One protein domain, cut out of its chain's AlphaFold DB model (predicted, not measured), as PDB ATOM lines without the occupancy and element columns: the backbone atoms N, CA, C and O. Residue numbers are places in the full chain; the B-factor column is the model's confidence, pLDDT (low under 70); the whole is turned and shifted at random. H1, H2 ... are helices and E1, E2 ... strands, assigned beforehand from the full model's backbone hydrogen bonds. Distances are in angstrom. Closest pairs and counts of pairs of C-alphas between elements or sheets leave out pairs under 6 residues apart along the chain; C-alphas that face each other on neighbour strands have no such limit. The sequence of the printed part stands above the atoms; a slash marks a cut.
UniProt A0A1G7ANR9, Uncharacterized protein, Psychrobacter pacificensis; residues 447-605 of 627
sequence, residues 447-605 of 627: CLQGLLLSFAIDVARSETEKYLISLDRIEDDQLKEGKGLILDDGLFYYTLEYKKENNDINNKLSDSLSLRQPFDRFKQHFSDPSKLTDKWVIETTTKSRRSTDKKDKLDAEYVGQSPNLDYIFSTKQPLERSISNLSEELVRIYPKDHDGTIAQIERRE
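What this domain is: This is residues 447 to 605 of the 627 residues of an uncharacterized protein of Psychrobacter pacificensis (UniProt A0A1G7ANR9). A small closed barrel of six strands makes the body, with two helices, H1 and H5, side by side and reaching away from it like a stalk. H4 packs on the outside of the barrel, and H3 packs on H1; residues 545 to 550 stick out from the E3 to E4 loop. The printed part has 159 residues, in the order H1 E1 H2 E2 H3 H4 E3 E4 E5 E6 H5, of mixed class. It is compact, with a radius of gyration of the C-alphas of 16.9 A, yet elongated, spanning 62 by 37 by 27 A.

Where its parts are: The barrel strands are E1, residues 467 to 473, 18.5 A; E2, 492 to 498, 19.7 A; E3, 535 to 540, 17.0 A; E4, 553 to 561, 23.0 A; E5, 567 to 571; and E6, 587 to 591. H1, residues 447 to 464, runs 25.9 A from C-alpha 447 at (13.226, 64.853, -3.204). H2 is residues 476 to 479, H3 504 to 512 and H4 518 to 527. H5, residues 594 to 605, runs 16.8 A to C-alpha 605 at (3.208, 67.482, -15.180).

How they stand to each other: Round the barrel run E1 E2 E5 E4 E3 E6 and back to E1, each neighbour pair antiparallel. Within hydrogen-bond range are N 470 and O 497 of E1 and E2, 2.9 A; N 571 and O 492 of E5 and E2, 2.8 A; N 557 and O 570 of E4 and E5, 2.8 A; N 538 and O 554 of E3 and E4, 2.8 A; N 539 and O 588 of E3 and E6, 2.8 A; and N 589 and O 467 of E6 and E1, 2.8 A. E3, E4 and E5 form a meander, each strand the antiparallel neighbour of the one before; with E6 they form a Greek key, the first also the antiparallel neighbour of the fourth. H4 is on the barrel, outside it, at a height of 8.7 A over the sheet. H3 and H4 only just touch, with 3 pairs of C-alphas within 8 A, the closest Asn 507 and Pro 518 at 6.3 A. H1 touches H3 with residues 460 to 464 alone, the closest C-alphas being Thr 464 and Asn 506, 5.3 A. H1 touches H5 with residues 455 to 462 alone, closest at the C-alphas of Val 459 and Ile 601, 6.8 A, at a shallow tilt of 22 degrees, opposite ways. H2 touches no helix. Every O i to N i+4 pair is within range in H1, H3 and H5, and 5 of 6 in H4; H2 is too short for one.

The domain as a whole: The farthest C-alphas, Cys 447 and Glu 481, are 62.5 A apart. The printed part has no cut. H2 to E2, E3 to E4 and E5 to E6 are long links. Mean pLDDT of the printed part is 80.1; residues 476 to 490 and 542 to 552 are among those under 70.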
ATOM      1  N   CYS A 447      13.057  63.960  -2.061       88.88
ATOM      2  CA  CYS A 447      13.226  64.853  -3.204       88.88
ATOM      3  C   CYS A 447      11.967  64.882  -4.087       88.88
ATOM      4  O   CYS A 447      11.440  65.955  -4.395       88.88
ATOM      5  N   LEU A 448      11.446  63.712  -4.467       89.69
ATOM      6  CA  LEU A 448      10.235  63.593  -5.284       89.69
ATOM      7  C   LEU A 448       9.005  64.183  -4.586       89.69
ATOM      8  O   LEU A 448       8.221  64.879  -5.228       89.69
ATOM      9  N   GLN A 449       8.854  63.962  -3.278       91.06
ATOM     10  CA  GLN A 449       7.792  64.559  -2.467       91.06
ATOM     11  C   GLN A 449       7.891  66.086  -2.446       91.06
ATOM     12  O   GLN A 449       6.878  66.759  -2.627       91.06
ATOM     13  N   GLY A 450       9.095  66.643  -2.288       93.19
ATOM     14  CA  GLY A 450       9.320  68.089  -2.346       93.19
ATOM     15  C   GLY A 450       8.951  68.688  -3.707       93.19
ATOM     16  O   GLY A 450       8.265  69.710  -3.774       93.19
ATOM     17  N   LEU A 451       9.337  68.021  -4.800       92.00
ATOM     18  CA  LEU A 451       8.973  68.424  -6.162       92.00
ATOM     19  C   LEU A 451       7.459  68.349  -6.401       92.00
ATOM     20  O   LEU A 451       6.884  69.278  -6.972       92.00
ATOM     21  N   LEU A 452       6.813  67.276  -5.936       92.31
ATOM     22  CA  LEU A 452       5.367  67.097  -6.046       92.31
ATOM     23  C   LEU A 452       4.612  68.149  -5.231       92.31
ATOM     24  O   LEU A 452       3.631  68.700  -5.718       92.31
ATOM     25  N   LEU A 453       5.084  68.470  -4.024       93.31
ATOM     26  CA  LEU A 453       4.499  69.516  -3.190       93.31
ATOM     27  C   LEU A 453       4.629  70.891  -3.855       93.31
ATOM     28  O   LEU A 453       3.653  71.636  -3.906       93.31
ATOM     29  N   SER A 454       5.799  71.212  -4.419       93.00
ATOM     30  CA  SER A 454       5.979  72.437  -5.211       93.00
ATOM     31  C   SER A 454       4.998  72.488  -6.382       93.00
ATOM     32  O   SER A 454       4.348  73.510  -6.583       93.00
ATOM     33  N   PHE A 455       4.855  71.386  -7.120       92.69
ATOM     34  CA  PHE A 455       3.913  71.304  -8.229       92.69
ATOM     35  C   PHE A 455       2.457  71.468  -7.766       92.69
ATOM     36  O   PHE A 455       1.703  72.228  -8.371       92.69
ATOM     37  N   ALA A 456       2.074  70.830  -6.658       91.38
ATOM     38  CA  ALA A 456       0.742  70.948  -6.072       91.38
ATOM     39  C   ALA A 456       0.423  72.388  -5.640       91.38
ATOM     40  O   ALA A 456      -0.700  72.843  -5.852       91.38
ATOM     41  N   ILE A 457       1.399  73.125  -5.098       92.00
ATOM     42  CA  ILE A 457       1.249  74.550  -4.761       92.00
ATOM     43  C   ILE A 457       0.981  75.382  -6.021       92.00
ATOM     44  O   ILE A 457       0.101  76.242  -6.004       92.00
ATOM     45  N   ASP A 458       1.689  75.120  -7.120       90.31
ATOM     46  CA  ASP A 458       1.492  75.857  -8.374       90.31
ATOM     47  C   ASP A 458       0.127  75.568  -9.009       90.31
ATOM     48  O   ASP A 458      -0.558  76.494  -9.451       90.31
ATOM     49  N   VAL A 459      -0.305  74.302  -8.993       91.38
ATOM     50  CA  VAL A 459      -1.650  73.896  -9.432       91.38
ATOM     51  C   VAL A 459      -2.718  74.554  -8.564       91.38
ATOM     52  O   VAL A 459      -3.644  75.163  -9.095       91.38
ATOM     53  N   ALA A 460      -2.572  74.492  -7.239       91.12
ATOM     54  CA  ALA A 460      -3.491  75.127  -6.302       91.12
ATOM     55  C   ALA A 460      -3.584  76.634  -6.559       91.12
ATOM     56  O   ALA A 460      -4.681  77.175  -6.679       91.12
ATOM     57  N   ARG A 461      -2.443  77.312  -6.725       89.62
ATOM     58  CA  ARG A 461      -2.399  78.744  -7.028       89.62
ATOM     59  C   ARG A 461      -3.096  79.061  -8.349       89.62
ATOM     60  O   ARG A 461      -3.844  80.031  -8.402       89.62
ATOM     61  N   SER A 462      -2.902  78.242  -9.381       90.25
ATOM     62  CA  SER A 462      -3.593  78.411 -10.661       90.25
ATOM     63  C   SER A 462      -5.101  78.214 -10.544       90.25
ATOM     64  O   SER A 462      -5.855  79.069 -10.999       90.25
ATOM     65  N   GLU A 463      -5.561  77.162  -9.868       89.38
ATOM     66  CA  GLU A 463      -6.997  76.948  -9.657       89.38
ATOM     67  C   GLU A 463      -7.631  78.082  -8.842       89.38
ATOM     68  O   GLU A 463      -8.801  78.396  -9.053       89.38
ATOM     69  N   THR A 464      -6.869  78.758  -7.974       89.94
ATOM     70  CA  THR A 464      -7.415  79.901  -7.237       89.94
ATOM     71  C   THR A 464      -7.714  81.139  -8.085       89.94
ATOM     72  O   THR A 464      -8.499  81.985  -7.660       89.94
ATOM     73  N   GLU A 465      -7.134  81.239  -9.281       88.69
ATOM     74  CA  GLU A 465      -7.395  82.324 -10.238       88.69
ATOM     75  C   GLU A 465      -8.586  82.015 -11.168       88.69
ATOM     76  O   GLU A 465      -8.910  82.811 -12.050       88.69
ATOM     77  N   LYS A 466      -9.258  80.871 -10.969       90.56
ATOM     78  CA  LYS A 466     -10.478  80.486 -11.688       90.56
ATOM     79  C   LYS A 466     -11.699  80.689 -10.798       90.56
ATOM     80  O   LYS A 466     -11.830  80.085  -9.731       90.56
ATOM     81  N   TYR A 467     -12.622  81.522 -11.257       91.12
ATOM     82  CA  TYR A 467     -13.785  81.936 -10.479       91.12
ATOM     83  C   TYR A 467     -15.041  81.256 -11.000       91.12
ATOM     84  O   TYR A 467     -15.301  81.285 -12.199       91.12
ATOM     85  N   LEU A 468     -15.824  80.653 -10.107       90.00
ATOM     86  CA  LEU A 468     -17.087  80.036 -10.487       90.00
ATOM     87  C   LEU A 468     -18.208  81.085 -10.489       90.00
ATOM     88  O   LEU A 468     -18.427  81.765  -9.482       90.00
ATOM     89  N   ILE A 469     -18.893  81.214 -11.622       89.38
ATOM     90  CA  ILE A 469     -19.890  82.250 -11.904       89.38
ATOM     91  C   ILE A 469     -21.143  81.646 -12.554       89.38
ATOM     92  O   ILE A 469     -21.078  80.562 -13.137       89.38
ATOM     93  N   SER A 470     -22.261  82.367 -12.487       87.88
ATOM     94  CA  SER A 470     -23.413  82.160 -13.373       87.88
ATOM     95  C   SER A 470     -23.439  83.222 -14.471       87.88
ATOM     96  O   SER A 470     -22.901  84.322 -14.298       87.88
ATOM     97  N   LEU A 471     -24.049  82.873 -15.602       88.50
ATOM     98  CA  LEU A 471     -24.146  83.724 -16.780       88.50
ATOM     99  C   LEU A 471     -25.605  83.911 -17.175       88.50
ATOM    100  O   LEU A 471     -26.318  82.932 -17.350       88.50
ATOM    101  N   ASP A 472     -25.998  85.150 -17.446       87.19
ATOM    102  CA  ASP A 472     -27.298  85.447 -18.045       87.19
ATOM    103  C   ASP A 472     -27.105  86.226 -19.347       87.19
ATOM    104  O   ASP A 472     -26.325  87.180 -19.410       87.19
ATOM    105  N   ARG A 473     -27.786  85.797 -20.416       85.81
ATOM    106  CA  ARG A 473     -27.730  86.479 -21.714       85.81
ATOM    107  C   ARG A 473     -28.513  87.786 -21.631       85.81
ATOM    108  O   ARG A 473     -29.657  87.801 -21.184       85.81
ATOM    109  N   ILE A 474     -27.923  88.869 -22.125       83.69
ATOM    110  CA  ILE A 474     -28.633  90.133 -22.316       83.69
ATOM    111  C   ILE A 474     -29.324  90.082 -23.682       83.69
ATOM    112  O   ILE A 474     -28.670  89.872 -24.702       83.69
ATOM    113  N   GLU A 475     -30.646  90.245 -23.702       77.50
ATOM    114  CA  GLU A 475     -31.414  90.289 -24.948       77.50
ATOM    115  C   GLU A 475     -31.168  91.593 -25.724       77.50
ATOM    116  O   GLU A 475     -31.043  92.670 -25.136       77.50
ATOM    117  N   ASP A 476     -31.163  91.495 -27.057       66.56
ATOM    118  CA  ASP A 476     -30.902  92.602 -27.995       66.56
ATOM    119  C   ASP A 476     -31.854  93.798 -27.796       66.56
ATOM    120  O   ASP A 476     -31.468  94.953 -28.002       66.56
ATOM    121  N   ASP A 477     -33.073  93.543 -27.318       60.69
ATOM    122  CA  ASP A 477     -34.075  94.573 -27.030       60.69
ATOM    123  C   ASP A 477     -33.755  95.362 -25.745       60.69
ATOM    124  O   ASP A 477     -33.979  96.571 -25.682       60.69
ATOM    125  N   GLN A 478     -33.132  94.721 -24.747       61.56
ATOM    126  CA  GLN A 478     -32.693  95.371 -23.502       61.56
ATOM    127  C   GLN A 478     -31.406  96.196 -23.679       61.56
ATOM    128  O   GLN A 478     -31.070  97.026 -22.829       61.56
ATOM    129  N   LEU A 479     -30.679  95.982 -24.780       60.50
ATOM    130  CA  LEU A 479     -29.432  96.682 -25.102       60.50
ATOM    131  C   LEU A 479     -29.680  98.101 -25.653       60.50
ATOM    132  O   LEU A 479     -28.832  98.977 -25.476       60.50
ATOM    133  N   LYS A 480     -30.855  98.366 -26.250       53.12
ATOM    134  CA  LYS A 480     -31.182  99.649 -26.908       53.12
ATOM    135  C   LYS A 480     -31.728 100.737 -25.980       53.12
ATOM    136  O   LYS A 480     -31.612 101.912 -26.318       53.12
ATOM    137  N   GLU A 481     -32.293 100.387 -24.823       48.66
ATOM    138  CA  GLU A 481     -33.056 101.349 -24.005       48.66
ATOM    139  C   GLU A 481     -32.370 101.878 -22.732       48.66
ATOM    140  O   GLU A 481     -32.913 102.801 -22.131       48.66
ATOM    141  N   GLY A 482     -31.189 101.404 -22.292       49.56
ATOM    142  CA  GLY A 482     -30.793 101.787 -20.921       49.56
ATOM    143  C   GLY A 482     -29.363 101.674 -20.403       49.56
ATOM    144  O   GLY A 482     -29.209 101.803 -19.191       49.56
ATOM    145  N   LYS A 483     -28.309 101.445 -21.203       50.75
ATOM    146  CA  LYS A 483     -26.982 101.145 -20.601       50.75
ATOM    147  C   LYS A 483     -25.765 101.953 -21.058       50.75
ATOM    148  O   LYS A 483     -24.676 101.632 -20.610       50.75
ATOM    149  N   GLY A 484     -25.903 103.015 -21.861       50.84
ATOM    150  CA  GLY A 484     -24.812 103.985 -22.108       50.84
ATOM    151  C   GLY A 484     -23.488 103.413 -22.657       50.84
ATOM    152  O   GLY A 484     -22.472 104.102 -22.627       50.84
ATOM    153  N   LEU A 485     -23.493 102.172 -23.143       54.81
ATOM    154  CA  LEU A 485     -22.342 101.460 -23.689       54.81
ATOM    155  C   LEU A 485     -22.436 101.492 -25.218       54.81
ATOM    156  O   LEU A 485     -23.512 101.282 -25.777       54.81
ATOM    157  N   ILE A 486     -21.323 101.778 -25.893       53.12
ATOM    158  CA  ILE A 486     -21.219 101.649 -27.351       53.12
ATOM    159  C   ILE A 486     -21.039 100.156 -27.632       53.12
ATOM    160  O   ILE A 486     -19.999  99.591 -27.303       53.12
ATOM    161  N   LEU A 487     -22.077  99.518 -28.164       61.19
ATOM    162  CA  LEU A 487     -22.137  98.078 -28.405       61.19
ATOM    163  C   LEU A 487     -22.066  97.816 -29.918       61.19
ATOM    164  O   LEU A 487     -22.535  98.637 -30.704       61.19
ATOM    165  N   ASP A 488     -21.443  96.707 -30.315       61.44
ATOM    166  CA  ASP A 488     -21.218  96.325 -31.713       61.44
ATOM    167  C   ASP A 488     -22.302  95.326 -32.156       61.44
ATOM    168  O   ASP A 488     -22.530  94.321 -31.479       61.44
ATOM    169  N   ASP A 489     -22.949  95.575 -33.300       58.06
ATOM    170  CA  ASP A 489     -24.133  94.847 -33.807       58.06
ATOM    171  C   ASP A 489     -23.849  93.368 -34.197       58.06
ATOM    172  O   ASP A 489     -24.713  92.675 -34.736       58.06
ATOM    173  N   GLY A 490     -22.638  92.860 -33.940       69.75
ATOM    174  CA  GLY A 490     -22.195  91.493 -34.248       69.75
ATOM    175  C   GLY A 490     -21.734  90.652 -33.051       69.75
ATOM    176  O   GLY A 490     -21.204  89.558 -33.267       69.75
ATOM    177  N   LEU A 491     -21.886  91.139 -31.814       81.06
ATOM    178  CA  LEU A 491     -21.442  90.458 -30.590       81.06
ATOM    179  C   LEU A 491     -22.619  90.040 -29.696       81.06
ATOM    180  O   LEU A 491     -23.680  90.655 -29.704       81.06
ATOM    181  N   PHE A 492     -22.410  88.994 -28.896       84.25
ATOM    182  CA  PHE A 492     -23.367  88.514 -27.895       84.25
ATOM    183  C   PHE A 492     -22.940  88.990 -26.510       84.25
ATOM    184  O   PHE A 492     -21.765  88.866 -26.174       84.25
ATOM    185  N   TYR A 493     -23.876  89.501 -25.706       86.50
ATOM    186  CA  TYR A 493     -23.580  90.104 -24.405       86.50
ATOM    187  C   TYR A 493     -24.162  89.300 -23.239       86.50
ATOM    188  O   TYR A 493     -25.292  88.815 -23.307       86.50
ATOM    189  N   TYR A 494     -23.400  89.205 -22.150       87.56
ATOM    190  CA  TYR A 494     -23.747  88.429 -20.959       87.56
ATOM    191  C   TYR A 494     -23.458  89.221 -19.681       87.56
ATOM    192  O   TYR A 494     -22.450  89.929 -19.600       87.56
ATOM    193  N   THR A 495     -24.323  89.081 -18.677       87.00
ATOM    194  CA  THR A 495     -24.060  89.508 -17.296       87.00
ATOM    195  C   THR A 495     -23.504  88.354 -16.479       87.00
ATOM    196  O   THR A 495     -23.965  87.219 -16.599       87.00
ATOM    197  N   LEU A 496     -22.514  88.657 -15.642       87.75
ATOM    198  CA  LEU A 496     -21.849  87.682 -14.783       87.75
ATOM    199  C   LEU A 496     -22.191  87.928 -13.321       87.75
ATOM    200  O   LEU A 496     -21.977  89.031 -12.810       87.75
ATOM    201  N   GLU A 497     -22.585  86.866 -12.624       84.62
ATOM    202  CA  GLU A 497     -22.765  86.888 -11.176       84.62
ATOM    203  C   GLU A 497     -21.797  85.913 -10.494       84.62
ATOM    204  O   GLU A 497     -21.740  84.720 -10.801       84.62
ATOM    205  N   TYR A 498     -21.026  86.420  -9.529       83.19
ATOM    206  CA  TYR A 498     -20.146  85.588  -8.714       83.19
ATOM    207  C   TYR A 498     -20.942  84.861  -7.627       83.19
ATOM    208  O   TYR A 498     -21.427  85.481  -6.675       83.19
ATOM    209  N   LYS A 499     -21.007  83.530  -7.709       80.81
ATOM    210  CA  LYS A 499     -21.717  82.705  -6.725       80.81
ATOM    211  C   LYS A 499     -20.807  82.333  -5.552       80.81
ATOM    212  O   LYS A 499     -20.074  81.345  -5.602       80.81
ATOM    213  N   LYS A 500     -20.849  83.126  -4.475       76.25
ATOM    214  CA  LYS A 500     -19.988  82.939  -3.284       76.25
ATOM    215  C   LYS A 500     -20.069  81.536  -2.681       76.25
ATOM    216  O   LYS A 500     -19.031  80.963  -2.370       76.25
ATOM    217  N   GLU A 501     -21.277  80.996  -2.562       78.06
ATOM    218  CA  GLU A 501     -21.553  79.697  -1.928       78.06
ATOM    219  C   GLU A 501     -21.039  78.507  -2.751       78.06
ATOM    220  O   GLU A 501     -20.810  77.431  -2.215       78.06
ATOM    221  N   ASN A 502     -20.803  78.687  -4.054       80.38
ATOM    222  CA  ASN A 502     -20.341  77.611  -4.933       80.38
ATOM    223  C   ASN A 502     -18.814  77.605  -5.140       80.38
ATOM    224  O   ASN A 502     -18.290  76.745  -5.845       80.38
ATOM    225  N   ASN A 503     -18.084  78.540  -4.520       83.69
ATOM    226  CA  ASN A 503     -16.627  78.669  -4.635       83.69
ATOM    227  C   ASN A 503     -15.856  78.047  -3.447       83.69
ATOM    228  O   ASN A 503     -14.690  78.374  -3.234       83.69
ATOM    229  N   ASP A 504     -16.457  77.117  -2.697       84.06
ATOM    230  CA  ASP A 504     -15.873  76.505  -1.490       84.06
ATOM    231  C   ASP A 504     -14.465  75.932  -1.674       84.06
ATOM    232  O   ASP A 504     -13.609  76.075  -0.801       84.06
ATOM    233  N   ILE A 505     -14.198  75.294  -2.817       83.12
ATOM    234  CA  ILE A 505     -12.867  74.753  -3.126       83.12
ATOM    235  C   ILE A 505     -11.852  75.896  -3.245       83.12
ATOM    236  O   ILE A 505     -10.778  75.825  -2.650       83.12
ATOM    237  N   ASN A 506     -12.197  76.967  -3.961       87.31
ATOM    238  CA  ASN A 506     -11.318  78.121  -4.136       87.31
ATOM    239  C   ASN A 506     -11.109  78.865  -2.798       87.31
ATOM    240  O   ASN A 506      -9.992  79.282  -2.493       87.31
ATOM    241  N   ASN A 507     -12.138  78.936  -1.944       86.25
ATOM    242  CA  ASN A 507     -12.025  79.480  -0.586       86.25
ATOM    243  C   ASN A 507     -11.007  78.678   0.248       86.25
ATOM    244  O   ASN A 507     -10.024  79.242   0.725       86.25
ATOM    245  N   LYS A 508     -11.157  77.345   0.316       89.62
ATOM    246  CA  LYS A 508     -10.228  76.458   1.048       89.62
ATOM    247  C   LYS A 508      -8.789  76.554   0.542       89.62
ATOM    248  O   LYS A 508      -7.851  76.561   1.342       89.62
ATOM    249  N   LEU A 509      -8.602  76.616  -0.778       89.94
ATOM    250  CA  LEU A 509      -7.277  76.784  -1.380       89.94
ATOM    251  C   LEU A 509      -6.677  78.153  -1.048       89.94
ATOM    252  O   LEU A 509      -5.490  78.237  -0.743       89.94
ATOM    253  N   SER A 510      -7.488  79.213  -1.058       90.38
ATOM    254  CA  SER A 510      -7.044  80.563  -0.700       90.38
ATOM    255  C   SER A 510      -6.574  80.630   0.746       90.38
ATOM    256  O   SER A 510      -5.491  81.151   0.998       90.38
ATOM    257  N   ASP A 511      -7.331  80.039   1.671       90.62
ATOM    258  CA  ASP A 511      -6.963  79.977   3.088       90.62
ATOM    259  C   ASP A 511      -5.657  79.194   3.281       90.62
ATOM    260  O   ASP A 511      -4.733  79.662   3.946       90.62
ATOM    261  N   SER A 512      -5.540  78.037   2.619       90.88
ATOM    262  CA  SER A 512      -4.349  77.178   2.691       90.88
ATOM    263  C   SER A 512      -3.094  77.864   2.141       90.88
ATOM    264  O   SER A 512      -1.997  77.658   2.655       90.88
ATOM    265  N   LEU A 513      -3.246  78.702   1.111       91.44
ATOM    266  CA  LEU A 513      -2.162  79.469   0.487       91.44
ATOM    267  C   LEU A 513      -1.964  80.863   1.110       91.44
ATOM    268  O   LEU A 513      -1.126  81.626   0.628       91.44
ATOM    269  N   SER A 514      -2.715  81.212   2.164       92.44
ATOM    270  CA  SER A 514      -2.703  82.546   2.789       92.44
ATOM    271  C   SER A 514      -2.975  83.695   1.800       92.44
ATOM    272  O   SER A 514      -2.378  84.773   1.878       92.44
ATOM    273  N   LEU A 515      -3.872  83.465   0.841       90.06
ATOM    274  CA  LEU A 515      -4.309  84.441  -0.156       90.06
ATOM    275  C   LEU A 515      -5.566  85.188   0.311       90.06
ATOM    276  O   LEU A 515      -6.295  84.749   1.196       90.06
ATOM    277  N   ARG A 516      -5.847  86.334  -0.322       90.19
ATOM    278  CA  ARG A 516      -7.128  87.036  -0.136       90.19
ATOM    279  C   ARG A 516      -8.284  86.170  -0.637       90.19
ATOM    280  O   ARG A 516      -8.118  85.409  -1.592       90.19
ATOM    281  N   GLN A 517      -9.463  86.368  -0.049       88.56
ATOM    282  CA  GLN A 517     -10.660  85.624  -0.427       88.56
ATOM    283  C   GLN A 517     -10.951  85.760  -1.935       88.56
ATOM    284  O   GLN A 517     -10.779  86.852  -2.498       88.56
ATOM    285  N   PRO A 518     -11.383  84.679  -2.613       88.44
ATOM    286  CA  PRO A 518     -11.607  84.663  -4.058       88.44
ATOM    287  C   PRO A 518     -12.488  85.805  -4.569       88.44
ATOM    288  O   PRO A 518     -12.144  86.451  -5.554       88.44
ATOM    289  N   PHE A 519     -13.574  86.126  -3.863       87.88
ATOM    290  CA  PHE A 519     -14.471  87.224  -4.236       87.88
ATOM    291  C   PHE A 519     -13.768  88.589  -4.302       87.88
ATOM    292  O   PHE A 519     -14.025  89.383  -5.207       87.88
ATOM    293  N   ASP A 520     -12.861  88.865  -3.363       88.31
ATOM    294  CA  ASP A 520     -12.138  90.138  -3.319       88.31
ATOM    295  C   ASP A 520     -11.090  90.224  -4.430       88.31
ATOM    296  O   ASP A 520     -10.839  91.306  -4.964       88.31
ATOM    297  N   ARG A 521     -10.479  89.091  -4.797       88.69
ATOM    298  CA  ARG A 521      -9.569  89.015  -5.949       88.69
ATOM    299  C   ARG A 521     -10.319  89.168  -7.266       88.69
ATOM    300  O   ARG A 521      -9.902  89.984  -8.083       88.69
ATOM    301  N   PHE A 522     -11.470  88.512  -7.414       89.12
ATOM    302  CA  PHE A 522     -12.359  88.681  -8.563       89.12
ATOM    303  C   PHE A 522     -12.721  90.157  -8.774       89.12
ATOM    304  O   PHE A 522     -12.513  90.700  -9.854       89.12
ATOM    305  N   LYS A 523     -13.156  90.858  -7.717       87.31
ATOM    306  CA  LYS A 523     -13.464  92.299  -7.782       87.31
ATOM    307  C   LYS A 523     -12.264  93.177  -8.143       87.31
ATOM    308  O   LYS A 523     -12.430  94.177  -8.842       87.31
ATOM    309  N   GLN A 524     -11.066  92.830  -7.668       87.38
ATOM    310  CA  GLN A 524      -9.852  93.594  -7.971       87.38
ATOM    311  C   GLN A 524      -9.537  93.620  -9.467       87.38
ATOM    312  O   GLN A 524      -9.044  94.642  -9.926       87.38
ATOM    313  N   HIS A 525      -9.861  92.570 -10.229       86.31
ATOM    314  CA  HIS A 525      -9.644  92.568 -11.682       86.31
ATOM    315  C   HIS A 525     -10.394  93.686 -12.411       86.31
ATOM    316  O   HIS A 525      -9.942  94.127 -13.459       86.31
ATOM    317  N   PHE A 526     -11.507  94.162 -11.855       85.75
ATOM    318  CA  PHE A 526     -12.321  95.217 -12.466       85.75
ATOM    319  C   PHE A 526     -12.109  96.587 -11.815       85.75
ATOM    320  O   PHE A 526     -12.414  97.610 -12.420       85.75
ATOM    321  N   SER A 527     -11.598  96.615 -10.579       83.31
ATOM    322  CA  SER A 527     -11.435  97.847  -9.792       83.31
ATOM    323  C   SER A 527     -10.020  98.432  -9.856       83.31
ATOM    324  O   SER A 527      -9.842  99.625  -9.623       83.31
ATOM    325  N   ASP A 528      -9.005  97.604 -10.118       80.50
ATOM    326  CA  ASP A 528      -7.595  98.000 -10.164       80.50
ATOM    327  C   ASP A 528      -7.136  98.171 -11.625       80.50
ATOM    328  O   ASP A 528      -7.039  97.171 -12.344       80.50
ATOM    329  N   PRO A 529      -6.796  99.396 -12.077       76.44
ATOM    330  CA  PRO A 529      -6.340  99.639 -13.447       76.44
ATOM    331  C   PRO A 529      -5.111  98.819 -13.853       76.44
ATOM    332  O   PRO A 529      -4.909  98.576 -15.037       76.44
ATOM    333  N   SER A 530      -4.284  98.383 -12.894       71.94
ATOM    334  CA  SER A 530      -3.096  97.568 -13.173       71.94
ATOM    335  C   SER A 530      -3.408  96.094 -13.455       71.94
ATOM    336  O   SER A 530      -2.563  95.392 -14.012       71.94
ATOM    337  N   LYS A 531      -4.602  95.622 -13.076       73.81
ATOM    338  CA  LYS A 531      -5.070  94.235 -13.256       73.81
ATOM    339  C   LYS A 531      -6.224  94.107 -14.245       73.81
ATOM    340  O   LYS A 531      -6.655  92.984 -14.521       73.81
ATOM    341  N   LEU A 532      -6.728  95.237 -14.737       79.75
ATOM    342  CA  LEU A 532      -7.794  95.284 -15.717       79.75
ATOM    343  C   LEU A 532      -7.304  94.659 -17.023       79.75
ATOM    344  O   LEU A 532      -6.324  95.102 -17.617       79.75
ATOM    345  N   THR A 533      -7.996  93.608 -17.448       81.81
ATOM    346  CA  THR A 533      -7.789  92.974 -18.743       81.81
ATOM    347  C   THR A 533      -9.115  92.885 -19.457       81.81
ATOM    348  O   THR A 533     -10.135  92.527 -18.862       81.81
ATOM    349  N   ASP A 534      -9.085  93.183 -20.745       81.69
ATOM    350  CA  ASP A 534     -10.271  93.068 -21.576       81.69
ATOM    351  C   ASP A 534     -10.478  91.621 -22.004       81.69
ATOM    352  O   ASP A 534     -11.569  91.286 -22.421       81.69
ATOM    353  N   LYS A 535      -9.479  90.733 -21.892       90.88
ATOM    354  CA  LYS A 535      -9.539  89.375 -22.457       90.88
ATOM    355  C   LYS A 535      -9.674  88.311 -21.383       90.88
ATOM    356  O   LYS A 535      -8.795  88.145 -20.535       90.88
ATOM    357  N   TRP A 536     -10.723  87.516 -21.502       92.56
ATOM    358  CA  TRP A 536     -11.086  86.481 -20.547       92.56
ATOM    359  C   TRP A 536     -11.450  85.181 -21.251       92.56
ATOM    360  O   TRP A 536     -11.740  85.153 -22.448       92.56
ATOM    361  N   VAL A 537     -11.421  84.096 -20.486       91.19
ATOM    362  CA  VAL A 537     -11.804  82.762 -20.939       91.19
ATOM    363  C   VAL A 537     -12.894  82.233 -20.024       91.19
ATOM    364  O   VAL A 537     -12.761  82.274 -18.801       91.19
ATOM    365  N   ILE A 538     -13.962  81.730 -20.636       89.75
ATOM    366  CA  ILE A 538     -15.056  81.022 -19.978       89.75
ATOM    367  C   ILE A 538     -14.887  79.529 -20.263       89.75
ATOM    368  O   ILE A 538     -14.805  79.115 -21.419       89.75
ATOM    369  N   GLU A 539     -14.818  78.725 -19.208       88.62
ATOM    370  CA  GLU A 539     -14.609  77.278 -19.245       88.62
ATOM    371  C   GLU A 539     -15.803  76.549 -18.616       88.62
ATOM    372  O   GLU A 539     -16.221  76.850 -17.493       88.62
ATOM    373  N   THR A 540     -16.356  75.571 -19.334       82.62
ATOM    374  CA  THR A 540     -17.494  74.768 -18.860       82.62
ATOM    375  C   THR A 540     -17.065  73.785 -17.771       82.62
ATOM    376  O   THR A 540     -15.999  73.172 -17.860       82.62
ATOM    377  N   THR A 541     -17.895  73.577 -16.746       72.12
ATOM    378  CA  THR A 541     -17.569  72.659 -15.639       72.12
ATOM    379  C   THR A 541     -17.783  71.185 -15.988       72.12
ATOM    380  O   THR A 541     -17.122  70.318 -15.410       72.12
ATOM    381  N   THR A 542     -18.645  70.875 -16.958       62.47
ATOM    382  CA  THR A 542     -18.857  69.508 -17.446       62.47
ATOM    383  C   THR A 542     -17.870  69.166 -18.561       62.47
ATOM    384  O   THR A 542     -17.958  69.700 -19.663       62.47
ATOM    385  N   LYS A 543     -16.953  68.223 -18.313       53.94
ATOM    386  CA  LYS A 543     -16.084  67.675 -19.365       53.94
ATOM    387  C   LYS A 543     -16.902  66.789 -20.309       53.94
ATOM    388  O   LYS A 543     -17.438  65.761 -19.890       53.94
ATOM    389  N   SER A 544     -16.955  67.138 -21.593       48.81
ATOM    390  CA  SER A 544     -17.472  66.238 -22.628       48.81
ATOM    391  C   SER A 544     -16.621  64.961 -22.679       48.81
ATOM    392  O   SER A 544     -15.396  65.021 -22.768       48.81
ATOM    393  N   ARG A 545     -17.254  63.777 -22.670       43.25
ATOM    394  CA  ARG A 545     -16.591  62.449 -22.741       43.25
ATOM    395  C   ARG A 545     -15.737  62.218 -24.008       43.25
ATOM    396  O   ARG A 545     -15.147  61.151 -24.146       43.25
ATOM    397  N   ARG A 546     -15.668  63.174 -24.941       42.34
ATOM    398  CA  ARG A 546     -14.840  63.131 -26.159       42.34
ATOM    399  C   ARG A 546     -13.811  64.268 -26.131       42.34
ATOM    400  O   ARG A 546     -13.949  65.256 -26.845       42.34
ATOM    401  N   SER A 547     -12.799  64.150 -25.278       39.44
ATOM    402  CA  SER A 547     -11.800  65.200 -25.055       39.44
ATOM    403  C   SER A 547     -10.635  65.126 -26.050       39.44
ATOM    404  O   SER A 547      -9.593  64.543 -25.755       39.44
ATOM    405  N   THR A 548     -10.807  65.758 -27.212       38.50
ATOM    406  CA  THR A 548      -9.702  66.323 -28.022       38.50
ATOM    407  C   THR A 548     -10.050  67.675 -28.660       38.50
ATOM    408  O   THR A 548      -9.190  68.282 -29.293       38.50
ATOM    409  N   ASP A 549     -11.279  68.182 -28.502       40.72
ATOM    410  CA  ASP A 549     -11.739  69.392 -29.191       40.72
ATOM    411  C   ASP A 549     -11.718  70.636 -28.288       40.72
ATOM    412  O   ASP A 549     -12.166  70.604 -27.146       40.72
ATOM    413  N   LYS A 550     -11.290  71.768 -28.865       48.84
ATOM    414  CA  LYS A 550     -11.298  73.155 -28.344       48.84
ATOM    415  C   LYS A 550     -12.686  73.711 -27.932       48.84
ATOM    416  O   LYS A 550     -12.867  74.923 -27.926       48.84
ATOM    417  N   LYS A 551     -13.689  72.871 -27.666       52.22
ATOM    418  CA  LYS A 551     -15.090  73.290 -27.461       52.22
ATOM    419  C   LYS A 551     -15.439  73.673 -26.019       52.22
ATOM    420  O   LYS A 551     -16.492  74.264 -25.818       52.22
ATOM    421  N   ASP A 552     -14.539  73.416 -25.069       68.12
ATOM    422  CA  ASP A 552     -14.787  73.622 -23.633       68.12
ATOM    423  C   ASP A 552     -14.288  74.989 -23.115       68.12
ATOM    424  O   ASP A 552     -14.526  75.334 -21.958       68.12
ATOM    425  N   LYS A 553     -13.597  75.776 -23.958       81.75
ATOM    426  CA  LYS A 553     -13.082  77.118 -23.637       81.75
ATOM    427  C   LYS A 553     -13.580  78.145 -24.650       81.75
ATOM    428  O   LYS A 553     -13.430  77.951 -25.856       81.75
ATOM    429  N   LEU A 554     -14.137  79.244 -24.160       86.12
ATOM    430  CA  LEU A 554     -14.757  80.295 -24.963       86.12
ATOM    431  C   LEU A 554     -14.113  81.640 -24.625       86.12
ATOM    432  O   LEU A 554     -14.021  82.012 -23.458       86.12
ATOM    433  N   ASP A 555     -13.659  82.359 -25.650       89.19
ATOM    434  CA  ASP A 555     -13.099  83.701 -25.490       89.19
ATOM    435  C   ASP A 555     -14.221  84.710 -25.201       89.19
ATOM    436  O   ASP A 555     -15.214  84.772 -25.935       89.19
ATOM    437  N   ALA A 556     -14.027  85.525 -24.169       89.44
ATOM    438  CA  ALA A 556     -14.915  86.615 -23.790       89.44
ATOM    439  C   ALA A 556     -14.125  87.912 -23.601       89.44
ATOM    440  O   ALA A 556     -12.953  87.890 -23.217       89.44
ATOM    441  N   GLU A 557     -14.776  89.040 -23.865       90.25
ATOM    442  CA  GLU A 557     -14.195  90.366 -23.697       90.25
ATOM    443  C   GLU A 557     -14.964  91.173 -22.648       90.25
ATOM    444  O   GLU A 557     -16.192  91.194 -22.679       90.25
ATOM    445  N   TYR A 558     -14.271  91.802 -21.697       89.00
ATOM    446  CA  TYR A 558     -14.905  92.664 -20.699       89.00
ATOM    447  C   TYR A 558     -15.299  93.999 -21.337       89.00
ATOM    448  O   TYR A 558     -14.470  94.674 -21.941       89.00
ATOM    449  N   VAL A 559     -16.570  94.378 -21.197       84.19
ATOM    450  CA  VAL A 559     -17.152  95.560 -21.856       84.19
ATOM    451  C   VAL A 559     -17.338  96.705 -20.865       84.19
ATOM    452  O   VAL A 559     -17.180  97.874 -21.211       84.19
ATOM    453  N   GLY A 560     -17.688  96.383 -19.621       80.75
ATOM    454  CA  GLY A 560     -17.929  97.373 -18.582       80.75
ATOM    455  C   GLY A 560     -18.828  96.857 -17.468       80.75
ATOM    456  O   GLY A 560     -19.185  95.680 -17.415       80.75
ATOM    457  N   GLN A 561     -19.211  97.763 -16.574       80.62
ATOM    458  CA  GLN A 561     -20.086  97.465 -15.446       80.62
ATOM    459  C   GLN A 561     -21.432  98.168 -15.628       80.62
ATOM    460  O   GLN A 561     -21.490  99.342 -15.995       80.62
ATOM    461  N   SER A 562     -22.524  97.448 -15.384       70.88
ATOM    462  CA  SER A 562     -23.873  98.010 -15.435       70.88
ATOM    463  C   SER A 562     -24.149  98.942 -14.238       70.88
ATOM    464  O   SER A 562     -23.473  98.841 -13.210       70.88
ATOM    465  N   PRO A 563     -25.185  99.804 -14.301       64.69
ATOM    466  CA  PRO A 563     -25.613 100.621 -13.156       64.69
ATOM    467  C   PRO A 563     -25.978  99.807 -11.902       64.69
ATOM    468  O   PRO A 563     -25.876 100.321 -10.791       64.69
ATOM    469  N   ASN A 564     -26.355  98.534 -12.074       67.56
ATOM    470  CA  ASN A 564     -26.668  97.598 -10.991       67.56
ATOM    471  C   ASN A 564     -25.428  96.856 -10.458       67.56
ATOM    472  O   ASN A 564     -25.561  95.946  -9.649       67.56
ATOM    473  N   LEU A 565     -24.224  97.263 -10.880       68.94
ATOM    474  CA  LEU A 565     -22.928  96.676 -10.528       68.94
ATOM    475  C   LEU A 565     -22.635  95.293 -11.137       68.94
ATOM    476  O   LEU A 565     -21.586  94.723 -10.830       68.94
ATOM    477  N   ASP A 566     -23.476  94.796 -12.046       78.06
ATOM    478  CA  ASP A 566     -23.201  93.563 -12.797       78.06
ATOM    479  C   ASP A 566     -22.103  93.780 -13.846       78.06
ATOM    480  O   ASP A 566     -22.129  94.777 -14.575       78.06
ATOM    481  N   TYR A 567     -21.161  92.841 -13.954       86.00
ATOM    482  CA  TYR A 567     -20.095  92.890 -14.958       86.00
ATOM    483  C   TYR A 567     -20.598  92.353 -16.301       86.00
ATOM    484  O   TYR A 567     -21.195  91.277 -16.353       86.00
ATOM    485  N   ILE A 568     -20.347  93.099 -17.379       86.00
ATOM    486  CA  ILE A 568     -20.823  92.797 -18.732       86.00
ATOM    487  C   ILE A 568     -19.662  92.315 -19.595       86.00
ATOM    488  O   ILE A 568     -18.610  92.956 -19.664       86.00
ATOM    489  N   PHE A 569     -19.892  91.203 -20.287       89.50
ATOM    490  CA  PHE A 569     -18.936  90.580 -21.189       89.50
ATOM    491  C   PHE A 569     -19.541  90.359 -22.570       89.50
ATOM    492  O   PHE A 569     -20.734  90.088 -22.684       89.50
ATOM    493  N   SER A 570     -18.711  90.440 -23.607       87.69
ATOM    494  CA  SER A 570     -19.084  90.165 -24.991       87.69
ATOM    495  C   SER A 570     -18.359  88.954 -25.566       87.69
ATOM    496  O   SER A 570     -17.184  88.730 -25.276       87.69
ATOM    497  N   THR A 571     -19.019  88.209 -26.448       87.44
ATOM    498  CA  THR A 571     -18.433  87.085 -27.188       87.44
ATOM    499  C   THR A 571     -18.770  87.175 -28.678       87.44
ATOM    500  O   THR A 571     -19.785  87.740 -29.082       87.44
ATOM    501  N   LYS A 572     -17.923  86.586 -29.533       85.69
ATOM    502  CA  LYS A 572     -18.152  86.525 -30.995       85.69
ATOM    503  C   LYS A 572     -19.138  85.435 -31.419       85.69
ATOM    504  O   LYS A 572     -19.604  85.421 -32.554       85.69
ATOM    505  N   GLN A 573     -19.381  84.464 -30.546       83.06
ATOM    506  CA  GLN A 573     -20.281  83.341 -30.784       83.06
ATOM    507  C   GLN A 573     -21.186  83.162 -29.566       83.06
ATOM    508  O   GLN A 573     -20.708  83.356 -28.445       83.06
ATOM    509  N   PRO A 574     -22.454  82.763 -29.765       81.56
ATOM    510  CA  PRO A 574     -23.382  82.593 -28.659       81.56
ATOM    511  C   PRO A 574     -22.937  81.416 -27.783       81.56
ATOM    512  O   PRO A 574     -22.738  80.304 -28.285       81.56
ATOM    513  N   LEU A 575     -22.779  81.671 -26.483       80.62
ATOM    514  CA  LEU A 575     -22.374  80.691 -25.470       80.62
ATOM    515  C   LEU A 575     -23.383  79.535 -25.334       80.62
ATOM    516  O   LEU A 575     -22.997  78.416 -25.010       80.62
ATOM    517  N   GLU A 576     -24.646  79.768 -25.692       80.12
ATOM    518  CA  GLU A 576     -25.760  78.808 -25.745       80.12
ATOM    519  C   GLU A 576     -25.483  77.599 -26.652       80.12
ATOM    520  O   GLU A 576     -26.128  76.561 -26.537       80.12
ATOM    521  N   ARG A 577     -24.533  77.712 -27.592       75.06
ATOM    522  CA  ARG A 577     -24.113  76.570 -28.423       75.06
ATOM    523  C   ARG A 577     -23.310  75.534 -27.644       75.06
ATOM    524  O   ARG A 577     -23.270  74.379 -28.066       75.06
ATOM    525  N   SER A 578     -22.655  75.955 -26.567       72.38
ATOM    526  CA  SER A 578     -21.784  75.116 -25.742       72.38
ATOM    527  C   SER A 578     -22.356  74.871 -24.345       72.38
ATOM    528  O   SER A 578     -22.057  73.839 -23.754       72.38
ATOM    529  N   ILE A 579     -23.186  75.785 -23.833       74.69
ATOM    530  CA  ILE A 579     -23.793  75.734 -22.497       74.69
ATOM    531  C   ILE A 579     -25.299  75.551 -22.671       74.69
ATOM    532  O   ILE A 579     -25.964  76.401 -23.263       74.69
ATOM    533  N   SER A 580     -25.834  74.433 -22.180       68.31
ATOM    534  CA  SER A 580     -27.223  74.044 -22.477       68.31
ATOM    535  C   SER A 580     -28.242  74.865 -21.686       68.31
ATOM    536  O   SER A 580     -29.326  75.136 -22.199       68.31
ATOM    537  N   ASN A 581     -27.901  75.263 -20.454       73.50
ATOM    538  CA  ASN A 581     -28.757  76.093 -19.609       73.50
ATOM    539  C   ASN A 581     -27.936  77.169 -18.876       73.50
ATOM    540  O   ASN A 581     -27.472  76.948 -17.762       73.50
ATOM    541  N   LEU A 582     -27.743  78.329 -19.516       72.75
ATOM    542  CA  LEU A 582     -26.891  79.423 -19.015       72.75
ATOM    543  C   LEU A 582     -27.236  79.872 -17.585       72.75
ATOM    544  O   LEU A 582     -26.328  80.084 -16.786       72.75
ATOM    545  N   SER A 583     -28.528  79.954 -17.250       67.19
ATOM    546  CA  SER A 583     -28.996  80.473 -15.957       67.19
ATOM    547  C   SER A 583     -28.830  79.491 -14.790       67.19
ATOM    548  O   SER A 583     -28.849  79.900 -13.631       67.19
ATOM    549  N   GLU A 584     -28.696  78.190 -15.068       69.94
ATOM    550  CA  GLU A 584     -28.553  77.146 -14.038       69.94
ATOM    551  C   GLU A 584     -27.137  76.560 -13.974       69.94
ATOM    552  O   GLU A 584     -26.716  76.063 -12.926       69.94
ATOM    553  N   GLU A 585     -26.393  76.600 -15.079       80.00
ATOM    554  CA  GLU A 585     -25.077  75.983 -15.178       80.00
ATOM    555  C   GLU A 585     -23.972  76.941 -14.717       80.00
ATOM    556  O   GLU A 585     -23.824  78.062 -15.203       80.00
ATOM    557  N   LEU A 586     -23.156  76.477 -13.771       85.31
ATOM    558  CA  LEU A 586     -22.002  77.227 -13.296       85.31
ATOM    559  C   LEU A 586     -20.808  77.013 -14.222       85.31
ATOM    560  O   LEU A 586     -20.443  75.876 -14.544       85.31
ATOM    561  N   VAL A 587     -20.144  78.108 -14.575       88.38
ATOM    562  CA  VAL A 587     -18.939  78.100 -15.410       88.38
ATOM    563  C   VAL A 587     -17.770  78.739 -14.686       88.38
ATOM    564  O   VAL A 587     -17.935  79.504 -13.735       88.38
ATOM    565  N   ARG A 588     -16.560  78.411 -15.132       89.75
ATOM    566  CA  ARG A 588     -15.330  79.014 -14.628       89.75
ATOM    567  C   ARG A 588     -14.934  80.170 -15.528       89.75
ATOM    568  O   ARG A 588     -14.927  80.018 -16.743       89.75
ATOM    569  N   ILE A 589     -14.556  81.294 -14.939       91.44
ATOM    570  CA  ILE A 589     -13.991  82.431 -15.662       91.44
ATOM    571  C   ILE A 589     -12.608  82.790 -15.120       91.44
ATOM    572  O   ILE A 589     -12.380  82.746 -13.908       91.44
ATOM    573  N   TYR A 590     -11.686  83.142 -16.016       92.00
ATOM    574  CA  TYR A 590     -10.342  83.607 -15.669       92.00
ATOM    575  C   TYR A 590      -9.732  84.514 -16.758       92.00
ATOM    576  O   TYR A 590     -10.144  84.444 -17.922       92.00
ATOM    577  N   PRO A 591      -8.756  85.374 -16.408       91.88
ATOM    578  CA  PRO A 591      -8.005  86.190 -17.366       91.88
ATOM    579  C   PRO A 591      -7.319  85.350 -18.446       91.88
ATOM    580  O   PRO A 591      -6.686  84.343 -18.131       91.88
ATOM    581  N   LYS A 592      -7.339  85.787 -19.708       89.50
ATOM    582  CA  LYS A 592      -6.732  85.025 -20.816       89.50
ATOM    583  C   LYS A 592      -5.225  84.796 -20.659       89.50
ATOM    584  O   LYS A 592      -4.715  83.759 -21.072       89.50
ATOM    585  N   ASP A 593      -4.515  85.705 -19.993       86.81
ATOM    586  CA  ASP A 593      -3.081  85.549 -19.708       86.81
ATOM    587  C   ASP A 593      -2.777  84.330 -18.813       86.81
ATOM    588  O   ASP A 593      -1.661  83.807 -18.813       86.81
ATOM    589  N   HIS A 594      -3.785  83.820 -18.098       87.44
ATOM    590  CA  HIS A 594      -3.670  82.625 -17.272       87.44
ATOM    591  C   HIS A 594      -3.480  81.333 -18.087       87.44
ATOM    592  O   HIS A 594      -2.930  80.360 -17.565       87.44
ATOM    593  N   ASP A 595      -3.843  81.311 -19.378       84.50
ATOM    594  CA  ASP A 595      -3.596  80.151 -20.250       84.50
ATOM    595  C   ASP A 595      -2.098  79.806 -20.335       84.50
ATOM    596  O   ASP A 595      -1.735  78.631 -20.436       84.50
ATOM    597  N   GLY A 596      -1.210  80.804 -20.234       85.19
ATOM    598  CA  GLY A 596       0.236  80.578 -20.175       85.19
ATOM    599  C   GLY A 596       0.657  79.785 -18.934       85.19
ATOM    600  O   GLY A 596       1.471  78.864 -19.034       85.19
ATOM    601  N   THR A 597       0.060  80.091 -17.778       88.12
ATOM    602  CA  THR A 597       0.277  79.358 -16.522       88.12
ATOM    603  C   THR A 597      -0.250  77.929 -16.617       88.12
ATOM    604  O   THR A 597       0.468  76.999 -16.252       88.12
ATOM    605  N   ILE A 598      -1.450  77.735 -17.176       86.06
ATOM    606  CA  ILE A 598      -2.031  76.400 -17.393       86.06
ATOM    607  C   ILE A 598      -1.110  75.560 -18.292       86.06
ATOM    608  O   ILE A 598      -0.752  74.438 -17.937       86.06
ATOM    609  N   ALA A 599      -0.634  76.122 -19.407       86.12
ATOM    610  CA  ALA A 599       0.293  75.431 -20.302       86.12
ATOM    611  C   ALA A 599       1.632  75.086 -19.623       86.12
ATOM    612  O   ALA A 599       2.231  74.047 -19.909       86.12
ATOM    613  N   GLN A 600       2.128  75.940 -18.722       88.50
ATOM    614  CA  GLN A 600       3.331  75.653 -17.940       88.50
ATOM    615  C   GLN A 600       3.103  74.513 -16.939       88.50
ATOM    616  O   GLN A 600       3.988  73.669 -16.781       88.50
ATOM    617  N   ILE A 601       1.931  74.457 -16.303       89.69
ATOM    618  CA  ILE A 601       1.533  73.368 -15.401       89.69
ATOM    619  C   ILE A 601       1.479  72.038 -16.158       89.69
ATOM    620  O   ILE A 601       2.142  71.093 -15.742       89.69
ATOM    621  N   GLU A 602       0.807  71.983 -17.311       84.81
ATOM    622  CA  GLU A 602       0.746  70.769 -18.145       84.81
ATOM    623  C   GLU A 602       2.140  70.302 -18.597       84.81
ATOM    624  O   GLU A 602       2.435  69.108 -18.651       84.81
ATOM    625  N   ARG A 603       3.042  71.241 -18.917       84.06
ATOM    626  CA  ARG A 603       4.439  70.901 -19.230       84.06
ATOM    627  C   ARG A 603       5.156  70.318 -18.019       84.06
ATOM    628  O   ARG A 603       5.864  69.328 -18.173       84.06
ATOM    629  N   ARG A 604       4.995  70.915 -16.834       88.44
ATOM    630  CA  ARG A 604       5.629  70.424 -15.599       88.44
ATOM    631  C   ARG A 604       5.094  69.063 -15.183       88.44
ATOM    632  O   ARG A 604       5.896  68.238 -14.770       88.44
ATOM    633  N   GLU A 605       3.806  68.804 -15.370       84.88
ATOM    634  CA  GLU A 605       3.208  67.482 -15.180       84.88
ATOM    635  C   GLU A 605       3.918  66.434 -16.051       84.88
ATOM    636  O   GLU A 605       4.440  65.444 -15.540       84.88
TER     637      GLU A 605